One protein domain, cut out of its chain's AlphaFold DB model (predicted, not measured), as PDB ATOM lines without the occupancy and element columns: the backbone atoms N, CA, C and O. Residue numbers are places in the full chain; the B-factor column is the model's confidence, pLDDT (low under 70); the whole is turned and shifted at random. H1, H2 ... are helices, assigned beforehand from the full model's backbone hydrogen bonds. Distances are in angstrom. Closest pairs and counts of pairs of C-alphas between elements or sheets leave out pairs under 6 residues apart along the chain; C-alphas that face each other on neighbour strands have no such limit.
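Overview. This is residues 285 to 350 of the 866 residues of the protein "BTB domain-containing protein" of Coniochaeta pulveracea (UniProt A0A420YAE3). The long helix H4 is crossed steeply along its inner stretch by H2, and H1 lies beside H2, the two making a helical hairpin. The short helix H3 is set off beyond the last residues of H2, and the link after it folds back to the first residues of H4; residues 294 to 299 and residues 342 to 347 stick out from the body. The printed part has 66 residues, with four named helices in the order H1, H2, H3, H4 and no named strand, and its class is all helix. It is only just compact, close to loose, with a radius of gyration of the C-alphas of 12.5 A, and the C-alphas span 37 by 30 by 18 A.

Arrangement. The longest helix is H4, residues 326 to 343. H2, residues 299 to 310, touches it at a steep tilt of 63 degrees, the same way; the closest C-alphas are those of Leu 305 and Leu 332, 6.0 A apart. H2 touches H4 with residues 305 to 309 alone, and H4 touches H2 with residues 332 to 336 alone. H1, residues 285 to 292, touches H2 at a shallow tilt of 18 degrees, opposite ways, and the two form a hairpin; their closest C-alphas are those of Leu 289 and Lys 301, 6.1 A apart. H1 and H4 are close but not clearly touching, with the C-alphas of Asn 290 and Leu 328 closest at 7.6 A. H3, residues 312 to 317, touches no helix but is near H2, at a steep tilt of 63 degrees; their closest C-alphas are those of Ile 308 and Met 315, 7.1 A apart. H3 is apart from H1 and from H4. In H1, H2, H3 and H4 every O i to N i+4 pair is within hydrogen-bond range.

Along the chain. H4 measures 25.6 A from its first to its last C-alpha, from C-alpha 326 at (-48.628, 25.199, 49.451) to C-alpha 343 at (-33.375, 27.370, 28.985). H2 measures 16.6 A, H1 10.2 A and H3 8.5 A. H1 begins with C-alpha 285 at (-56.485, 30.016, 37.638).

Size, cuts and confidence. The two C-alphas farthest apart are those of Glu 291 and Phe 346, 37.0 A. Without the stretches that stand free, the body has 54 residues and spans 35 by 24 by 18 A. The link from H2 to H3 is tight, those from H1 to H2 and from H3 to H4 are short, and no link is long. The printed part has no cut. The mean pLDDT of the printed part is 91.8, and no printed residue is under 70.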
ATOM      1  N   VAL A 285     -57.398  31.167  37.778       93.69
ATOM      2  CA  VAL A 285     -56.485  30.016  37.638       93.69
ATOM      3  C   VAL A 285     -56.037  29.429  38.982       93.69
ATOM      4  O   VAL A 285     -55.987  28.211  39.100       93.69
ATOM      5  N   SER A 286     -55.789  30.251  40.007       93.00
ATOM      6  CA  SER A 286     -55.382  29.769  41.335       93.00
ATOM      7  C   SER A 286     -56.502  28.990  42.044       93.00
ATOM      8  O   SER A 286     -56.256  27.883  42.512       93.00
ATOM      9  N   SER A 287     -57.743  29.502  42.043       92.62
ATOM     10  CA  SER A 287     -58.904  28.805  42.635       92.62
ATOM     11  C   SER A 287     -59.203  27.501  41.895       92.62
ATOM     12  O   SER A 287     -59.220  26.428  42.494       92.62
ATOM     13  N   LEU A 288     -59.295  27.572  40.560       93.31
ATOM     14  CA  LEU A 288     -59.545  26.408  39.711       93.31
ATOM     15  C   LEU A 288     -58.446  25.342  39.853       93.31
ATOM     16  O   LEU A 288     -58.740  24.153  39.788       93.31
ATOM     17  N   LEU A 289     -57.182  25.727  40.067       94.69
ATOM     18  CA  LEU A 289     -56.113  24.767  40.351       94.69
ATOM     19  C   LEU A 289     -56.264  24.114  41.727       94.69
ATOM     20  O   LEU A 289     -56.121  22.896  41.802       94.69
ATOM     21  N   ASN A 290     -56.575  24.868  42.786       94.25
ATOM     22  CA  ASN A 290     -56.815  24.297  44.119       94.25
ATOM     23  C   ASN A 290     -57.979  23.282  44.085       94.25
ATOM     24  O   ASN A 290     -57.887  22.198  44.658       94.25
ATOM     25  N   GLU A 291     -59.051  23.606  43.357       92.00
ATOM     26  CA  GLU A 291     -60.263  22.784  43.239       92.00
ATOM     27  C   GLU A 291     -60.077  21.547  42.337       92.00
ATOM     28  O   GLU A 291     -60.600  20.477  42.650       92.00
ATOM     29  N   ILE A 292     -59.298  21.649  41.249       94.12
ATOM     30  CA  ILE A 292     -59.124  20.566  40.258       94.12
ATOM     31  C   ILE A 292     -57.887  19.689  40.537       94.12
ATOM     32  O   ILE A 292     -57.884  18.512  40.183       94.12
ATOM     33  N   SER A 293     -56.848  20.192  41.216       91.62
ATOM     34  CA  SER A 293     -55.630  19.428  41.576       91.62
ATOM     35  C   SER A 293     -55.876  18.088  42.310       91.62
ATOM     36  O   SER A 293     -55.102  17.154  42.082       91.62
ATOM     37  N   PRO A 294     -56.931  17.913  43.139       90.06
ATOM     38  CA  PRO A 294     -57.281  16.619  43.743       90.06
ATOM     39  C   PRO A 294     -57.827  15.551  42.771       90.06
ATOM     40  O   PRO A 294     -57.993  14.395  43.174       90.06
ATOM     41  N   VAL A 295     -58.146  15.907  41.521       91.19
ATOM     42  CA  VAL A 295     -58.636  14.978  40.486       91.19
ATOM     43  C   VAL A 295     -57.482  14.111  39.966       91.19
ATOM     44  O   VAL A 295     -56.363  14.580  39.783       91.19
ATOM     45  N   ALA A 296     -57.738  12.826  39.693       89.56
ATOM     46  CA  ALA A 296     -56.691  11.878  39.286       89.56
ATOM     47  C   ALA A 296     -56.061  12.168  37.904       89.56
ATOM     48  O   ALA A 296     -54.988  11.651  37.589       89.56
ATOM     49  N   VAL A 297     -56.727  12.982  37.079       93.00
ATOM     50  CA  VAL A 297     -56.254  13.457  35.773       93.00
ATOM     51  C   VAL A 297     -55.517  14.782  35.963       93.00
ATOM     52  O   VAL A 297     -56.122  15.764  36.387       93.00
ATOM     53  N   THR A 298     -54.227  14.834  35.623       94.06
ATOM     54  CA  THR A 298     -53.387  16.024  35.848       94.06
ATOM     55  C   THR A 298     -53.421  17.046  34.712       94.06
ATOM     56  O   THR A 298     -52.871  18.124  34.873       94.06
ATOM     57  N   GLU A 299     -54.078  16.772  33.582       93.56
ATOM     58  CA  GLU A 299     -53.947  17.578  32.353       93.56
ATOM     59  C   GLU A 299     -54.293  19.067  32.543       93.56
ATOM     60  O   GLU A 299     -53.562  19.931  32.055       93.56
ATOM     61  N   PHE A 300     -55.345  19.390  33.307       95.25
ATOM     62  CA  PHE A 300     -55.652  20.776  33.690       95.25
ATOM     63  C   PHE A 300     -54.593  21.387  34.615       95.25
ATOM     64  O   PHE A 300     -54.232  22.550  34.455       95.25
ATOM     65  N   LYS A 301     -54.090  20.608  35.578       94.69
ATOM     66  CA  LYS A 301     -53.063  21.041  36.530       94.69
ATOM     67  C   LYS A 301     -51.756  21.367  35.811       94.69
ATOM     68  O   LYS A 301     -51.222  22.458  35.984       94.69
ATOM     69  N   ASP A 302     -51.299  20.464  34.954       94.25
ATOM     70  CA  ASP A 302     -50.065  20.602  34.183       94.25
ATOM     71  C   ASP A 302     -50.141  21.831  33.251       94.25
ATOM     72  O   ASP A 302     -49.241  22.673  33.248       94.25
ATOM     73  N   ALA A 303     -51.261  21.999  32.534       94.44
ATOM     74  CA  ALA A 303     -51.495  23.150  31.658       94.44
ATOM     75  C   ALA A 303     -51.700  24.475  32.422       94.44
ATOM     76  O   ALA A 303     -51.273  25.533  31.958       94.44
ATOM     77  N   GLY A 304     -52.338  24.443  33.596       94.38
ATOM     78  CA  GLY A 304     -52.538  25.614  34.451       94.38
ATOM     79  C   GLY A 304     -51.234  26.106  35.083       94.38
ATOM     80  O   GLY A 304     -50.975  27.308  35.094       94.38
ATOM     81  N   LEU A 305     -50.365  25.190  35.522       94.56
ATOM     82  CA  LEU A 305     -49.019  25.522  35.999       94.56
ATOM     83  C   LEU A 305     -48.137  26.078  34.863       94.56
ATOM     84  O   LEU A 305     -47.410  27.049  35.084       94.56
ATOM     85  N   GLU A 306     -48.240  25.550  33.635       93.19
ATOM     86  CA  GLU A 306     -47.591  26.150  32.455       93.19
ATOM     87  C   GLU A 306     -48.135  27.564  32.164       93.19
ATOM     88  O   GLU A 306     -47.354  28.495  31.947       93.19
ATOM     89  N   TYR A 307     -49.454  27.770  32.229       94.38
ATOM     90  CA  TYR A 307     -50.081  29.085  32.045       94.38
ATOM     91  C   TYR A 307     -49.612  30.111  33.089       94.38
ATOM     92  O   TYR A 307     -49.273  31.242  32.727       94.38
ATOM     93  N   ILE A 308     -49.511  29.714  34.364       94.25
ATOM     94  CA  ILE A 308     -48.932  30.554  35.423       94.25
ATOM     95  C   ILE A 308     -47.466  30.877  35.109       94.25
ATOM     96  O   ILE A 308     -47.075  32.039  35.200       94.25
ATOM     97  N   CYS A 309     -46.660  29.906  34.662       92.75
ATOM     98  CA  CYS A 309     -45.269  30.155  34.259       92.75
ATOM     99  C   CYS A 309     -45.156  31.176  33.110       92.75
ATOM    100  O   CYS A 309     -44.240  32.000  33.113       92.75
ATOM    101  N   LEU A 310     -46.091  31.163  32.154       92.06
ATOM    102  CA  LEU A 310     -46.148  32.127  31.045       92.06
ATOM    103  C   LEU A 310     -46.573  33.542  31.479       92.06
ATOM    104  O   LEU A 310     -46.297  34.495  30.751       92.06
ATOM    105  N   GLN A 311     -47.237  33.694  32.630       91.06
ATOM    106  CA  GLN A 311     -47.767  34.969  33.140       91.06
ATOM    107  C   GLN A 311     -47.204  35.357  34.519       91.06
ATOM    108  O   GLN A 311     -47.765  36.220  35.197       91.06
ATOM    109  N   VAL A 312     -46.096  34.740  34.943       90.56
ATOM    110  CA  VAL A 312     -45.615  34.780  36.336       90.56
ATOM    111  C   VAL A 312     -45.307  36.195  36.842       90.56
ATOM    112  O   VAL A 312     -45.513  36.479  38.017       90.56
ATOM    113  N   GLU A 313     -44.893  37.107  35.957       90.25
ATOM    114  CA  GLU A 313     -44.707  38.536  36.250       90.25
ATOM    115  C   GLU A 313     -46.032  39.184  36.693       90.25
ATOM    116  O   GLU A 313     -46.145  39.640  37.830       90.25
ATOM    117  N   THR A 314     -47.076  39.095  35.862       91.94
ATOM    118  CA  THR A 314     -48.440  39.557  36.177       91.94
ATOM    119  C   THR A 314     -48.999  38.905  37.448       91.94
ATOM    120  O   THR A 314     -49.683  39.564  38.233       91.94
ATOM    121  N   MET A 315     -48.726  37.615  37.657       91.50
ATOM    122  CA  MET A 315     -49.234  36.846  38.801       91.50
ATOM    123  C   MET A 315     -48.589  37.305  40.120       91.50
ATOM    124  O   MET A 315     -49.294  37.494  41.112       91.50
ATOM    125  N   LEU A 316     -47.275  37.563  40.108       92.31
ATOM    126  CA  LEU A 316     -46.521  38.095  41.248       92.31
ATOM    127  C   LEU A 316     -46.850  39.567  41.538       92.31
ATOM    128  O   LEU A 316     -47.052  39.918  42.697       92.31
ATOM    129  N   GLU A 317     -46.938  40.429  40.517       93.19
ATOM    130  CA  GLU A 317     -47.241  41.860  40.704       93.19
ATOM    131  C   GLU A 317     -48.611  42.108  41.351       93.19
ATOM    132  O   GLU A 317     -48.784  43.073  42.096       93.19
ATOM    133  N   ASN A 318     -49.588  41.242  41.068       92.12
ATOM    134  CA  ASN A 318     -50.960  41.373  41.559       92.12
ATOM    135  C   ASN A 318     -51.249  40.523  42.812       92.12
ATOM    136  O   ASN A 318     -52.400  40.490  43.240       92.12
ATOM    137  N   HIS A 319     -50.241  39.864  43.403       90.94
ATOM    138  CA  HIS A 319     -50.384  38.963  44.561       90.94
ATOM    139  C   HIS A 319     -51.302  37.740  44.337       90.94
ATOM    140  O   HIS A 319     -51.747  37.103  45.284       90.94
ATOM    141  N   LEU A 320     -51.543  37.348  43.082       89.69
ATOM    142  CA  LEU A 320     -52.510  36.298  42.713       89.69
ATOM    143  C   LEU A 320     -51.978  34.861  42.906       89.69
ATOM    144  O   LEU A 320     -52.676  33.893  42.608       89.69
ATOM    145  N   LEU A 321     -50.741  34.720  43.396       91.38
ATOM    146  CA  LEU A 321     -50.173  33.451  43.870       91.38
ATOM    147  C   LEU A 321     -50.347  33.251  45.384       91.38
ATOM    148  O   LEU A 321     -50.129  32.140  45.858       91.38
ATOM    149  N   ASP A 322     -50.754  34.284  46.133       90.19
ATOM    150  CA  ASP A 322     -50.987  34.181  47.583       90.19
ATOM    151  C   ASP A 322     -52.245  33.328  47.897       90.19
ATOM    152  O   ASP A 322     -52.395  32.844  49.018       90.19
ATOM    153  N   ASP A 323     -53.111  33.108  46.894       89.38
ATOM    154  CA  ASP A 323     -54.315  32.259  46.933       89.38
ATOM    155  C   ASP A 323     -54.071  30.795  46.475       89.38
ATOM    156  O   ASP A 323     -55.014  30.006  46.425       89.38
ATOM    157  N   LEU A 324     -52.843  30.413  46.091       93.38
ATOM    158  CA  LEU A 324     -52.508  29.056  45.617       93.38
ATOM    159  C   LEU A 324     -52.020  28.167  46.780       93.38
ATOM    160  O   LEU A 324     -51.195  28.602  47.584       93.38
ATOM    161  N   ASP A 325     -52.491  26.916  46.863       94.62
ATOM    162  CA  ASP A 325     -52.116  25.993  47.949       94.62
ATOM    163  C   ASP A 325     -50.601  25.688  48.011       94.62
ATOM    164  O   ASP A 325     -49.913  25.626  46.992       94.62
ATOM    165  N   GLU A 326     -50.072  25.425  49.217       93.62
ATOM    166  CA  GLU A 326     -48.628  25.199  49.451       93.62
ATOM    167  C   GLU A 326     -48.065  24.025  48.626       93.62
ATOM    168  O   GLU A 326     -46.982  24.142  48.053       93.62
ATOM    169  N   ASP A 327     -48.818  22.927  48.489       94.19
ATOM    170  CA  ASP A 327     -48.429  21.788  47.644       94.19
ATOM    171  C   ASP A 327     -48.363  22.185  46.150       94.19
ATOM    172  O   ASP A 327     -47.432  21.799  45.442       94.19
ATOM    173  N   LEU A 328     -49.289  23.028  45.674       94.56
ATOM    174  CA  LEU A 328     -49.301  23.534  44.294       94.56
ATOM    175  C   LEU A 328     -48.202  24.572  44.028       94.56
ATOM    176  O   LEU A 328     -47.688  24.641  42.913       94.56
ATOM    177  N   LEU A 329     -47.791  25.341  45.039       94.75
ATOM    178  CA  LEU A 329     -46.619  26.220  44.963       94.75
ATOM    179  C   LEU A 329     -45.303  25.425  44.873       94.75
ATOM    180  O   LEU A 329     -44.370  25.868  44.200       94.75
ATOM    181  N   LEU A 330     -45.221  24.246  45.501       95.00
ATOM    182  CA  LEU A 330     -44.078  23.334  45.360       95.00
ATOM    183  C   LEU A 330     -44.027  22.692  43.964       95.00
ATOM    184  O   LEU A 330     -42.952  22.651  43.357       95.00
ATOM    185  N   ASP A 331     -45.175  22.261  43.434       94.75
ATOM    186  CA  ASP A 331     -45.297  21.780  42.051       94.75
ATOM    187  C   ASP A 331     -44.939  22.892  41.041       94.75
ATOM    188  O   ASP A 331     -44.225  22.651  40.064       94.75
ATOM    189  N   LEU A 332     -45.361  24.138  41.297       94.88
ATOM    190  CA  LEU A 332     -45.009  25.299  40.476       94.88
ATOM    191  C   LEU A 332     -43.500  25.583  40.491       94.88
ATOM    192  O   LEU A 332     -42.935  25.841  39.428       94.88
ATOM    193  N   ASP A 333     -42.819  25.505  41.644       94.12
ATOM    194  CA  ASP A 333     -41.352  25.623  41.684       94.12
ATOM    195  C   ASP A 333     -40.678  24.501  40.880       94.12
ATOM    196  O   ASP A 333     -39.686  24.764  40.209       94.12
ATOM    197  N   GLU A 334     -41.218  23.278  40.864       94.38
ATOM    198  CA  GLU A 334     -40.700  22.195  40.015       94.38
ATOM    199  C   GLU A 334     -40.851  22.501  38.517       94.38
ATOM    200  O   GLU A 334     -39.853  22.470  37.790       94.38
ATOM    201  N   VAL A 335     -42.037  22.920  38.066       94.25
ATOM    202  CA  VAL A 335     -42.269  23.325  36.665       94.25
ATOM    203  C   VAL A 335     -41.399  24.532  36.274       94.25
ATOM    204  O   VAL A 335     -40.819  24.563  35.184       94.25
ATOM    205  N   VAL A 336     -41.230  25.519  37.159       93.00
ATOM    206  CA  VAL A 336     -40.342  26.677  36.939       93.00
ATOM    207  C   VAL A 336     -38.869  26.256  36.880       93.00
ATOM    208  O   VAL A 336     -38.114  26.756  36.040       93.00
ATOM    209  N   ARG A 337     -38.435  25.334  37.744       91.00
ATOM    210  CA  ARG A 337     -37.056  24.827  37.822       91.00
ATOM    211  C   ARG A 337     -36.677  24.036  36.574       91.00
ATOM    212  O   ARG A 337     -35.594  24.267  36.032       91.00
ATOM    213  N   ASP A 338     -37.574  23.194  36.071       91.69
ATOM    214  CA  ASP A 338     -37.369  22.444  34.830       91.69
ATOM    215  C   ASP A 338     -37.374  23.361  33.600       91.69
ATOM    216  O   ASP A 338     -36.495  23.238  32.743       91.69
ATOM    217  N   ASN A 339     -38.249  24.372  33.554       90.12
ATOM    218  CA  ASN A 339     -38.201  25.417  32.524       90.12
ATOM    219  C   ASN A 339     -36.878  26.211  32.551       90.12
ATOM    220  O   ASN A 339     -36.263  26.449  31.505       90.12
ATOM    221  N   GLN A 340     -36.371  26.575  33.736       90.50
ATOM    222  CA  GLN A 340     -35.051  27.207  33.880       90.50
ATOM    223  C   GLN A 340     -33.902  26.280  33.451       90.50
ATOM    224  O   GLN A 340     -32.913  26.751  32.878       90.50
ATOM    225  N   LEU A 341     -34.006  24.976  33.718       91.56
ATOM    226  CA  LEU A 341     -33.019  23.979  33.307       91.56
ATOM    227  C   LEU A 341     -33.033  23.802  31.783       91.56
ATOM    228  O   LEU A 341     -31.963  23.793  31.178       91.56
ATOM    229  N   ALA A 342     -34.211  23.763  31.155       90.00
ATOM    230  CA  ALA A 342     -34.375  23.704  29.705       90.00
ATOM    231  C   ALA A 342     -33.785  24.936  28.989       90.00
ATOM    232  O   ALA A 342     -33.104  24.783  27.973       90.00
ATOM    233  N   GLN A 343     -33.975  26.145  29.536       87.94
ATOM    234  CA  GLN A 343     -33.375  27.370  28.985       87.94
ATOM    235  C   GLN A 343     -31.860  27.469  29.231       87.94
ATOM    236  O   GLN A 343     -31.127  27.937  28.357       87.94
ATOM    237  N   PHE A 344     -31.359  26.999  30.383       87.88
ATOM    238  CA  PHE A 344     -29.936  27.092  30.748       87.88
ATOM    239  C   PHE A 344     -29.297  25.741  31.155       87.88
ATOM    240  O   PHE A 344     -28.748  25.631  32.264       87.88
ATOM    241  N   PRO A 345     -29.228  24.727  30.256       85.56
ATOM    242  CA  PRO A 345     -28.858  23.348  30.616       85.56
ATOM    243  C   PRO A 345     -27.415  23.143  31.092       85.56
ATOM    244  O   PRO A 345     -27.059  22.049  31.527       85.56
ATOM    245  N   PHE A 346     -26.553  24.158  30.985       83.06
ATOM    246  CA  PHE A 346     -25.175  24.116  31.484       83.06
ATOM    247  C   PHE A 346     -25.033  24.698  32.898       83.06
ATOM    248  O   PHE A 346     -24.288  24.150  33.707       83.06
ATOM    249  N   ALA A 347     -25.741  25.794  33.188       82.94
ATOM    250  CA  ALA A 347     -25.579  26.572  34.417       82.94
ATOM    251  C   ALA A 347     -26.575  26.183  35.523       82.94
ATOM    252  O   ALA A 347     -26.257  26.325  36.699       82.94
ATOM    253  N   ARG A 348     -27.772  25.693  35.166       84.31
ATOM    254  CA  ARG A 348     -28.813  25.294  36.134       84.31
ATOM    255  C   ARG A 348     -28.809  23.806  36.498       84.31
ATOM    256  O   ARG A 348     -29.350  23.439  37.528       84.31
ATOM    257  N   SER A 349     -28.147  22.961  35.710       81.62
ATOM    258  CA  SER A 349     -28.105  21.499  35.902       81.62
ATOM    259  C   SER A 349     -27.014  20.995  36.861       81.62
ATOM    260  O   SER A 349     -26.763  19.793  36.925       81.62
ATOM    261  N   GLY A 350     -26.261  21.891  37.512       82.38
ATOM    262  CA  GLY A 350     -25.046  21.540  38.267       82.38
ATOM    263  C   GLY A 350     -23.873  21.047  37.399       82.38
ATOM    264  O   GLY A 350     -22.776  20.819  37.904       82.38
TER     265      GLY A 350